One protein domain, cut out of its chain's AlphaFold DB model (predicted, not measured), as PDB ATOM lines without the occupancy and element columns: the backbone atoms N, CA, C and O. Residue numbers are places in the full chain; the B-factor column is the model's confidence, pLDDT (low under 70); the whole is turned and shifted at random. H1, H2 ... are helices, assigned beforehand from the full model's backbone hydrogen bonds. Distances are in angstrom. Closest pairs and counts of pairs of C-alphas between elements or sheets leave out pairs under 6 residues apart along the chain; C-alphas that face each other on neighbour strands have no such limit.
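This is residues 2 to 81 of the 155 residues of the protein "NHase_alpha domain-containing protein" of Micromonospora craterilacus (UniProt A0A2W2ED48). The longest helix, H1, lies along one side of H3, the helix in the middle, and H4 and H5 make a V on its other side. Short H2 sits at the turn from H1 to H3, and a long loop, residues 64 to 81, follows H5. The 80 printed residues, with five named helices and no named strand, are all helix in class and compact, with a radius of gyration of the C-alphas of 12.5 A and spans of 34 by 29 by 27 A.

H1, residues 10 to 23, begins at C-alpha 10 (17.703, 57.472, -5.924) and is 19.7 A long. H2 is residues 28 to 31, H3 33 to 44, 16.3 A, and H4 46 to 54, 12.6 A. H5, residues 56 to 63, ends at C-alpha 63 (1.329, 43.232, -15.169).

H1 touches H3, opposite ways at a shallow tilt of 34 degrees, only just short of steep; the closest C-alphas, of Ala 12 and Leu 43, are 6.0 A apart. H3 and H4 touch only at the corner, the closest C-alphas, of Ser 42 and Arg 49, 4.4 A apart. H3 and H5 are near each other. In H1, H3, H4 and H5 every O i to N i+4 pair is within hydrogen-bond range; H2 is too short for one.

The printed part has no cut, and pLDDT is under 70 at residues 2 to 8, 22, 24 to 26 and 71.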
ATOM      1  N   GLN A   2      -0.329  52.845 -14.982       38.97
ATOM      2  CA  GLN A   2       0.879  52.012 -15.054       38.97
ATOM      3  C   GLN A   2       1.988  52.691 -14.230       38.97
ATOM      4  O   GLN A   2       2.164  53.902 -14.387       38.97
ATOM      5  N   PRO A   3       2.691  51.970 -13.339       47.09
ATOM      6  CA  PRO A   3       3.794  52.539 -12.577       47.09
ATOM      7  C   PRO A   3       4.933  52.897 -13.538       47.09
ATOM      8  O   PRO A   3       5.411  52.063 -14.304       47.09
ATOM      9  N   ASP A   4       5.324  54.168 -13.533       51.53
ATOM     10  CA  ASP A   4       6.399  54.694 -14.365       51.53
ATOM     11  C   ASP A   4       7.755  54.329 -13.732       51.53
ATOM     12  O   ASP A   4       8.052  54.799 -12.627       51.53
ATOM     13  N   PRO A   5       8.598  53.517 -14.399       49.34
ATOM     14  CA  PRO A   5       9.887  53.097 -13.855       49.34
ATOM     15  C   PRO A   5      10.877  54.260 -13.674       49.34
ATOM     16  O   PRO A   5      11.892  54.083 -13.008       49.34
ATOM     17  N   SER A   6      10.602  55.453 -14.215       53.00
ATOM     18  CA  SER A   6      11.419  56.654 -13.994       53.00
ATOM     19  C   SER A   6      11.162  57.360 -12.652       53.00
ATOM     20  O   SER A   6      11.887  58.291 -12.312       53.00
ATOM     21  N   LYS A   7      10.174  56.914 -11.860       59.06
ATOM     22  CA  LYS A   7       9.824  57.498 -10.547       59.06
ATOM     23  C   LYS A   7      10.441  56.790  -9.336       59.06
ATOM     24  O   LYS A   7      10.038  57.050  -8.204       59.06
ATOM     25  N   LEU A   8      11.395  55.889  -9.545       65.69
ATOM     26  CA  LEU A   8      12.138  55.271  -8.447       65.69
ATOM     27  C   LEU A   8      12.984  56.331  -7.722       65.69
ATOM     28  O   LEU A   8      13.681  57.120  -8.356       65.69
ATOM     29  N   SER A   9      12.949  56.331  -6.388       76.62
ATOM     30  CA  SER A   9      13.874  57.135  -5.575       76.62
ATOM     31  C   SER A   9      15.331  56.782  -5.907       76.62
ATOM     32  O   SER A   9      15.624  55.637  -6.267       76.62
ATOM     33  N   ASP A  10      16.262  57.726  -5.763       76.19
ATOM     34  CA  ASP A  10      17.703  57.472  -5.924       76.19
ATOM     35  C   ASP A  10      18.186  56.323  -5.022       76.19
ATOM     36  O   ASP A  10      19.027  55.512  -5.425       76.19
ATOM     37  N   ASP A  11      17.601  56.193  -3.829       73.75
ATOM     38  CA  ASP A  11      17.888  55.092  -2.906       73.75
ATOM     39  C   ASP A  11      17.359  53.753  -3.424       73.75
ATOM     40  O   ASP A  11      18.057  52.742  -3.352       73.75
ATOM     41  N   ALA A  12      16.171  53.740  -4.033       74.19
ATOM     42  CA  ALA A  12      15.605  52.535  -4.633       74.19
ATOM     43  C   ALA A  12      16.419  52.086  -5.858       74.19
ATOM     44  O   ALA A  12      16.675  50.894  -6.036       74.19
ATOM     45  N   HIS A  13      16.902  53.034  -6.669       73.94
ATOM     46  CA  HIS A  13      17.834  52.751  -7.760       73.94
ATOM     47  C   HIS A  13      19.145  52.150  -7.253       73.94
ATOM     48  O   HIS A  13      19.645  51.181  -7.829       73.94
ATOM     49  N   ARG A  14      19.701  52.708  -6.172       75.81
ATOM     50  CA  ARG A  14      20.924  52.199  -5.546       75.81
ATOM     51  C   ARG A  14      20.718  50.785  -5.013       75.81
ATOM     52  O   ARG A  14      21.489  49.896  -5.355       75.81
ATOM     53  N   GLN A  15      19.636  50.559  -4.274       77.50
ATOM     54  CA  GLN A  15      19.296  49.252  -3.722       77.50
ATOM     55  C   GLN A  15      19.105  48.200  -4.820       77.50
ATOM     56  O   GLN A  15      19.677  47.116  -4.735       77.50
ATOM     57  N   LEU A  16      18.376  48.525  -5.893       78.56
ATOM     58  CA  LEU A  16      18.180  47.616  -7.024       78.56
ATOM     59  C   LEU A  16      19.505  47.285  -7.728       78.56
ATOM     60  O   LEU A  16      19.736  46.143  -8.129       78.56
ATOM     61  N   ARG A  17      20.390  48.278  -7.879       78.75
ATOM     62  CA  ARG A  17      21.722  48.090  -8.466       78.75
ATOM     63  C   ARG A  17      22.575  47.160  -7.611       78.75
ATOM     64  O   ARG A  17      23.159  46.222  -8.152       78.75
ATOM     65  N   ASP A  18      22.620  47.400  -6.307       74.44
ATOM     66  CA  ASP A  18      23.411  46.612  -5.365       74.44
ATOM     67  C   ASP A  18      22.892  45.171  -5.282       74.44
ATOM     68  O   ASP A  18      23.680  44.223  -5.308       74.44
ATOM     69  N   TRP A  19      21.568  44.990  -5.289       77.19
ATOM     70  CA  TRP A  19      20.930  43.679  -5.393       77.19
ATOM     71  C   TRP A  19      21.313  42.969  -6.680       77.19
ATOM     72  O   TRP A  19      21.791  41.840  -6.626       77.19
ATOM     73  N   ARG A  20      21.176  43.628  -7.832       74.88
ATOM     74  CA  ARG A  20      21.522  43.030  -9.123       74.88
ATOM     75  C   ARG A  20      22.979  42.569  -9.158       74.88
ATOM     76  O   ARG A  20      23.226  41.449  -9.579       74.88
ATOM     77  N   VAL A  21      23.920  43.400  -8.701       72.44
ATOM     78  CA  VAL A  21      25.364  43.092  -8.708       72.44
ATOM     79  C   VAL A  21      25.737  42.003  -7.701       72.44
ATOM     80  O   VAL A  21      26.682  41.257  -7.932       72.44
ATOM     81  N   THR A  22      25.016  41.885  -6.588       67.94
ATOM     82  CA  THR A  22      25.345  40.897  -5.550       67.94
ATOM     83  C   THR A  22      24.674  39.550  -5.810       67.94
ATOM     84  O   THR A  22      25.287  38.508  -5.609       67.94
ATOM     85  N   LEU A  23      23.420  39.556  -6.262       70.25
ATOM     86  CA  LEU A  23      22.596  38.351  -6.354       70.25
ATOM     87  C   LEU A  23      22.866  37.535  -7.621       70.25
ATOM     88  O   LEU A  23      22.837  36.311  -7.554       70.25
ATOM     89  N   TRP A  24      23.193  38.169  -8.751       67.44
ATOM     90  CA  TRP A  24      23.509  37.439  -9.989       67.44
ATOM     91  C   TRP A  24      24.781  36.576  -9.886       67.44
ATOM     92  O   TRP A  24      24.845  35.510 -10.491       67.44
ATOM     93  N   GLU A  25      25.760  36.985  -9.067       64.56
ATOM     94  CA  GLU A  25      26.969  36.193  -8.783       64.56
ATOM     95  C   GLU A  25      26.641  34.941  -7.961       64.56
ATOM     96  O   GLU A  25      27.360  33.943  -8.017       64.56
ATOM     97  N   LEU A  26      25.562  34.998  -7.174       66.75
ATOM     98  CA  LEU A  26      25.110  33.887  -6.343       66.75
ATOM     99  C   LEU A  26      24.258  32.905  -7.145       66.75
ATOM    100  O   LEU A  26      24.377  31.699  -6.942       66.75
ATOM    101  N   ASP A  27      23.396  33.412  -8.030       72.19
ATOM    102  CA  ASP A  27      22.486  32.581  -8.807       72.19
ATOM    103  C   ASP A  27      22.021  33.267 -10.102       72.19
ATOM    104  O   ASP A  27      21.498  34.385 -10.094       72.19
ATOM    105  N   ARG A  28      22.131  32.556 -11.229       71.75
ATOM    106  CA  ARG A  28      21.689  33.048 -12.544       71.75
ATOM    107  C   ARG A  28      20.189  33.308 -12.631       71.75
ATOM    108  O   ARG A  28      19.764  34.087 -13.477       71.75
ATOM    109  N   ARG A  29      19.371  32.721 -11.754       75.88
ATOM    110  CA  ARG A  29      17.926  33.002 -11.678       75.88
ATOM    111  C   ARG A  29      17.630  34.484 -11.421       75.88
ATOM    112  O   ARG A  29      16.562  34.956 -11.797       75.88
ATOM    113  N   TYR A  30      18.577  35.235 -10.849       75.12
ATOM    114  CA  TYR A  30      18.454  36.684 -10.656       75.12
ATOM    115  C   TYR A  30      18.722  37.517 -11.923       75.12
ATOM    116  O   TYR A  30      18.541  38.734 -11.892       75.12
ATOM    117  N   GLU A  31      19.115  36.901 -13.045       74.19
ATOM    118  CA  GLU A  31      19.186  37.581 -14.348       74.19
ATOM    119  C   GLU A  31      17.798  37.832 -14.960       74.19
ATOM    120  O   GLU A  31      17.672  38.629 -15.898       74.19
ATOM    121  N   ASP A  32      16.750  37.191 -14.431       82.50
ATOM    122  CA  ASP A  32      15.388  37.361 -14.922       82.50
ATOM    123  C   ASP A  32      14.922  38.819 -14.776       82.50
ATOM    124  O   ASP A  32      14.807  39.389 -13.685       82.50
ATOM    125  N   LYS A  33      14.636  39.445 -15.922       80.62
ATOM    126  CA  LYS A  33      14.213  40.850 -15.982       80.62
ATOM    127  C   LYS A  33      12.843  41.066 -15.347       80.62
ATOM    128  O   LYS A  33      12.587  42.164 -14.856       80.62
ATOM    129  N   GLY A  34      11.979  40.050 -15.359       83.94
ATOM    130  CA  GLY A  34      10.677  40.093 -14.708       83.94
ATOM    131  C   GLY A  34      10.828  40.192 -13.194       83.94
ATOM    132  O   GLY A  34      10.221  41.064 -12.579       83.94
ATOM    133  N   LEU A  35      11.714  39.389 -12.604       84.88
ATOM    134  CA  LEU A  35      12.015  39.423 -11.175       84.88
ATOM    135  C   LEU A  35      12.569  40.787 -10.746       84.88
ATOM    136  O   LEU A  35      12.109  41.358  -9.757       84.88
ATOM    137  N   LEU A  36      13.508  41.346 -11.516       83.19
ATOM    138  CA  LEU A  36      14.051  42.682 -11.251       83.19
ATOM    139  C   LEU A  36      12.993  43.783 -11.405       83.19
ATOM    140  O   LEU A  36      12.983  44.727 -10.618       83.19
ATOM    141  N   ALA A  37      12.087  43.665 -12.379       84.88
ATOM    142  CA  ALA A  37      10.986  44.607 -12.548       84.88
ATOM    143  C   ALA A  37      10.001  44.545 -11.370       84.88
ATOM    144  O   ALA A  37       9.612  45.589 -10.851       84.88
ATOM    145  N   LEU A  38       9.639  43.345 -10.905       87.00
ATOM    146  CA  LEU A  38       8.787  43.159  -9.723       87.00
ATOM    147  C   LEU A  38       9.436  43.750  -8.469       87.00
ATOM    148  O   LEU A  38       8.779  44.481  -7.730       87.00
ATOM    149  N   ALA A  39      10.733  43.501  -8.267       85.69
ATOM    150  CA  ALA A  39      11.493  44.094  -7.171       85.69
ATOM    151  C   ALA A  39      11.482  45.628  -7.248       85.69
ATOM    152  O   ALA A  39      11.153  46.291  -6.266       85.69
ATOM    153  N   ALA A  40      11.753  46.197  -8.423       83.38
ATOM    154  CA  ALA A  40      11.723  47.640  -8.633       83.38
ATOM    155  C   ALA A  40      10.339  48.238  -8.337       83.38
ATOM    156  O   ALA A  40      10.235  49.213  -7.598       83.38
ATOM    157  N   MET A  41       9.263  47.627  -8.837       83.25
ATOM    158  CA  MET A  41       7.903  48.098  -8.558       83.25
ATOM    159  C   MET A  41       7.552  48.002  -7.073       83.25
ATOM    160  O   MET A  41       6.948  48.926  -6.545       83.25
ATOM    161  N   SER A  42       7.991  46.949  -6.379       85.50
ATOM    162  CA  SER A  42       7.786  46.825  -4.931       85.50
ATOM    163  C   SER A  42       8.546  47.888  -4.129       85.50
ATOM    164  O   SER A  42       8.080  48.320  -3.078       85.50
ATOM    165  N   LEU A  43       9.707  48.340  -4.618       83.62
ATOM    166  CA  LEU A  43      10.466  49.431  -4.001       83.62
ATOM    167  C   LEU A  43       9.813  50.792  -4.257       83.62
ATOM    168  O   LEU A  43       9.921  51.679  -3.414       83.62
ATOM    169  N   ALA A  44       9.153  50.956  -5.405       83.50
ATOM    170  CA  ALA A  44       8.497  52.200  -5.787       83.50
ATOM    171  C   ALA A  44       7.105  52.376  -5.157       83.50
ATOM    172  O   ALA A  44       6.701  53.510  -4.906       83.50
ATOM    173  N   ASP A  45       6.373  51.281  -4.927       85.31
ATOM    174  CA  ASP A  45       4.971  51.310  -4.513       85.31
ATOM    175  C   ASP A  45       4.677  50.250  -3.436       85.31
ATOM    176  O   ASP A  45       4.805  49.040  -3.650       85.31
ATOM    177  N   GLU A  46       4.257  50.731  -2.266       87.62
ATOM    178  CA  GLU A  46       3.930  49.902  -1.104       87.62
ATOM    179  C   GLU A  46       2.648  49.077  -1.309       87.62
ATOM    180  O   GLU A  46       2.538  47.954  -0.818       87.62
ATOM    181  N   GLU A  47       1.685  49.567  -2.094       88.44
ATOM    182  CA  GLU A  47       0.480  48.806  -2.425       88.44
ATOM    183  C   GLU A  47       0.836  47.610  -3.314       88.44
ATOM    184  O   GLU A  47       0.386  46.486  -3.068       88.44
ATOM    185  N   ILE A  48       1.708  47.818  -4.308       87.25
ATOM    186  CA  ILE A  48       2.222  46.725  -5.145       87.25
ATOM    187  C   ILE A  48       2.991  45.720  -4.286       87.25
ATOM    188  O   ILE A  48       2.790  44.513  -4.437       87.25
ATOM    189  N   ARG A  49       3.824  46.191  -3.354       88.75
ATOM    190  CA  ARG A  49       4.559  45.327  -2.421       88.75
ATOM    191  C   ARG A  49       3.626  44.454  -1.585       88.75
ATOM    192  O   ARG A  49       3.770  43.231  -1.595       88.75
ATOM    193  N   ALA A  50       2.632  45.050  -0.931       91.06
ATOM    194  CA  ALA A  50       1.674  44.325  -0.102       91.06
ATOM    195  C   ALA A  50       0.890  43.273  -0.906       91.06
ATOM    196  O   ALA A  50       0.617  42.172  -0.417       91.06
ATOM    197  N   ARG A  51       0.549  43.584  -2.163       91.62
ATOM    198  CA  ARG A  51      -0.123  42.645  -3.070       91.62
ATOM    199  C   ARG A  51       0.796  41.504  -3.504       91.62
ATOM    200  O   ARG A  51       0.355  40.358  -3.479       91.62
ATOM    201  N   LEU A  52       2.062  41.784  -3.819       90.88
ATOM    202  CA  LEU A  52       3.058  40.766  -4.182       90.88
ATOM    203  C   LEU A  52       3.316  39.759  -3.059       90.88
ATOM    204  O   LEU A  52       3.514  38.578  -3.335       90.88
ATOM    205  N   ILE A  53       3.294  40.207  -1.802       91.31
ATOM    206  CA  ILE A  53       3.458  39.330  -0.634       91.31
ATOM    207  C   ILE A  53       2.268  38.370  -0.488       91.31
ATOM    208  O   ILE A  53       2.448  37.206  -0.126       91.31
ATOM    209  N   ARG A  54       1.046  38.838  -0.777       90.12
ATOM    210  CA  ARG A  54      -0.185  38.045  -0.624       90.12
ATOM    211  C   ARG A  54      -0.441  37.103  -1.795       90.12
ATOM    212  O   ARG A  54      -0.703  35.926  -1.572       90.12
ATOM    213  N   ASP A  55      -0.392  37.626  -3.016       90.31
ATOM    214  CA  ASP A  55      -0.688  36.878  -4.237       90.31
ATOM    215  C   ASP A  55       0.196  37.353  -5.402       90.31
ATOM    216  O   ASP A  55      -0.207  38.184  -6.224       90.31
ATOM    217  N   PRO A  56       1.426  36.824  -5.498       88.69
ATOM    218  CA  PRO A  56       2.343  37.222  -6.554       88.69
ATOM    219  C   PRO A  56       1.860  36.785  -7.938       88.69
ATOM    220  O   PRO A  56       2.145  37.468  -8.918       88.69
ATOM    221  N   GLN A  57       1.124  35.674  -8.041       87.50
ATOM    222  CA  GLN A  57       0.653  35.135  -9.320       87.50
ATOM    223  C   GLN A  57      -0.358  36.084  -9.970       87.50
ATOM    224  O   GLN A  57      -0.208  36.409 -11.148       87.50
ATOM    225  N   SER A  58      -1.324  36.597  -9.200       88.75
ATOM    226  CA  SER A  58      -2.288  37.581  -9.712       88.75
ATOM    227  C   SER A  58      -1.604  38.872 -10.154       88.75
ATOM    228  O   SER A  58      -1.893  39.380 -11.235       88.75
ATOM    229  N   VAL A  59      -0.650  39.387  -9.369       90.25
ATOM    230  CA  VAL A  59       0.067  40.625  -9.723       90.25
ATOM    231  C   VAL A  59       0.903  40.441 -10.992       90.25
ATOM    232  O   VAL A  59       0.893  41.301 -11.871       90.25
ATOM    233  N   MET A  60       1.595  39.309 -11.129       88.81
ATOM    234  CA  MET A  60       2.350  38.988 -12.343       88.81
ATOM    235  C   MET A  60       1.437  38.883 -13.570       88.81
ATOM    236  O   MET A  60       1.771  39.436 -14.618       88.81
ATOM    237  N   ALA A  61       0.272  38.242 -13.430       88.25
ATOM    238  CA  ALA A  61      -0.714  38.126 -14.501       88.25
ATOM    239  C   ALA A  61      -1.280  39.495 -14.925       88.25
ATOM    240  O   ALA A  61      -1.378  39.772 -16.118       88.25
ATOM    241  N   GLU A  62      -1.591  40.374 -13.969       88.44
ATOM    242  CA  GLU A  62      -2.076  41.735 -14.239       88.44
ATOM    243  C   GLU A  62      -1.045  42.606 -14.958       88.44
ATOM    244  O   GLU A  62      -1.395  43.404 -15.828       88.44
ATOM    245  N   LEU A  63       0.230  42.456 -14.599       85.31
ATOM    246  CA  LEU A  63       1.329  43.232 -15.169       85.31
ATOM    247  C   LEU A  63       1.890  42.608 -16.455       85.31
ATOM    248  O   LEU A  63       2.767  43.199 -17.085       85.31
ATOM    249  N   GLY A  64       1.396  41.432 -16.858       86.25
ATOM    250  CA  GLY A  64       1.886  40.697 -18.025       86.25
ATOM    251  C   GLY A  64       3.332  40.215 -17.874       86.25
ATOM    252  O   GLY A  64       4.031  40.027 -18.869       86.25
ATOM    253  N   ILE A  65       3.801  40.040 -16.637       86.12
ATOM    254  CA  ILE A  65       5.167  39.610 -16.338       86.12
ATOM    255  C   ILE A  65       5.189  38.091 -16.256       86.12
ATOM    256  O   ILE A  65       4.492  37.483 -15.452       86.12
ATOM    257  N   THR A  66       6.030  37.476 -17.083       83.75
ATOM    258  CA  THR A  66       6.320  36.042 -17.013       83.75
ATOM    259  C   THR A  66       7.748  35.859 -16.522       83.75
ATOM    260  O   THR A  66       8.671  36.411 -17.120       83.75
ATOM    261  N   LEU A  67       7.923  35.097 -15.442       82.88
ATOM    262  CA  LEU A  67       9.242  34.754 -14.911       82.88
ATOM    263  C   LEU A  67       9.819  33.564 -15.681       82.88
ATOM    264  O   LEU A  67       9.173  32.523 -15.793       82.88
ATOM    265  N   GLN A  68      11.040  33.702 -16.184       80.00
ATOM    266  CA  GLN A  68      11.774  32.638 -16.867       80.00
ATOM    267  C   GLN A  68      12.628  31.880 -15.851       80.00
ATOM    268  O   GLN A  68      13.849  32.012 -15.801       80.00
ATOM    269  N   LEU A  69      11.965  31.106 -14.993       78.38
ATOM    270  CA  LEU A  69      12.618  30.298 -13.965       78.38
ATOM    271  C   LEU A  69      12.553  28.805 -14.316       78.38
ATOM    272  O   LEU A  69      11.636  28.395 -15.029       78.38
ATOM    273  N   PRO A  70      13.497  27.981 -13.817       78.44
ATOM    274  CA  PRO A  70      13.459  26.535 -14.012       78.44
ATOM    275  C   PRO A  70      12.130  25.925 -13.559       78.44
ATOM    276  O   PRO A  70      11.533  26.389 -12.577       78.44
ATOM    277  N   GLU A  71      11.702  24.857 -14.240       66.00
ATOM    278  CA  GLU A  71      10.496  24.108 -13.879       66.00
ATOM    279  C   GLU A  71      10.531  23.724 -12.387       66.00
ATOM    280  O   GLU A  71      11.576  23.361 -11.849       66.00
ATOM    281  N   HIS A  72       9.392  23.868 -11.701       73.88
ATOM    282  CA  HIS A  72       9.229  23.678 -10.248       73.88
ATOM    283  C   HIS A  72       9.844  24.751  -9.322       73.88
ATOM    284  O   HIS A  72       9.846  24.578  -8.101       73.88
ATOM    285  N   THR A  73      10.303  25.895  -9.840       76.56
ATOM    286  CA  THR A  73      10.721  27.019  -8.982       76.56
ATOM    287  C   THR A  73       9.509  27.754  -8.408       76.56
ATOM    288  O   THR A  73       8.729  28.358  -9.141       76.56
ATOM    289  N   THR A  74       9.367  27.752  -7.080       80.50
ATOM    290  CA  THR A  74       8.354  28.563  -6.386       80.50
ATOM    291  C   THR A  74       8.963  29.882  -5.932       80.50
ATOM    292  O   THR A  74       9.931  29.889  -5.174       80.50
ATOM    293  N   VAL A  75       8.379  31.001  -6.363       82.75
ATOM    294  CA  VAL A  75       8.776  32.345  -5.922       82.75
ATOM    295  C   VAL A  75       7.804  32.841  -4.862       82.75
ATOM    296  O   VAL A  75       6.588  32.783  -5.048       82.75
ATOM    297  N   ARG A  76       8.346  33.352  -3.757       85.56
ATOM    298  CA  ARG A  76       7.586  33.991  -2.684       85.56
ATOM    299  C   ARG A  76       8.225  35.330  -2.345       85.56
ATOM    300  O   ARG A  76       9.435  35.401  -2.155       85.56
ATOM    301  N   PHE A  77       7.393  36.357  -2.228       88.06
ATOM    302  CA  PHE A  77       7.790  37.652  -1.692       88.06
ATOM    303  C   PHE A  77       7.477  37.672  -0.201       88.06
ATOM    304  O   PHE A  77       6.415  37.219   0.228       88.06
ATOM    305  N   VAL A  78       8.432  38.145   0.583       86.81
ATOM    306  CA  VAL A  78       8.362  38.206   2.041       86.81
ATOM    307  C   VAL A  78       8.862  39.566   2.486       86.81
ATOM    308  O   VAL A  78       9.703  40.177   1.825       86.81
ATOM    309  N   GLU A  79       8.348  40.023   3.615       86.12
ATOM    310  CA  GLU A  79       8.765  41.254   4.260       86.12
ATOM    311  C   GLU A  79       9.139  40.945   5.704       86.12
ATOM    312  O   GLU A  79       8.527  40.093   6.351       86.12
ATOM    313  N   ASN A  80      10.167  41.631   6.193       83.62
ATOM    314  CA  ASN A  80      10.511  41.592   7.603       83.62
ATOM    315  C   ASN A  80       9.636  42.601   8.343       83.62
ATOM    316  O   ASN A  80       9.591  43.774   7.975       83.62
ATOM    317  N   THR A  81       8.979  42.152   9.403       84.75
ATOM    318  CA  THR A  81       8.197  43.004  10.304       84.75
ATOM    319  C   THR A  81       8.890  43.081  11.665       84.75
ATOM    320  O   THR A  81       9.899  42.414  11.894       84.75
TER     321      THR A  81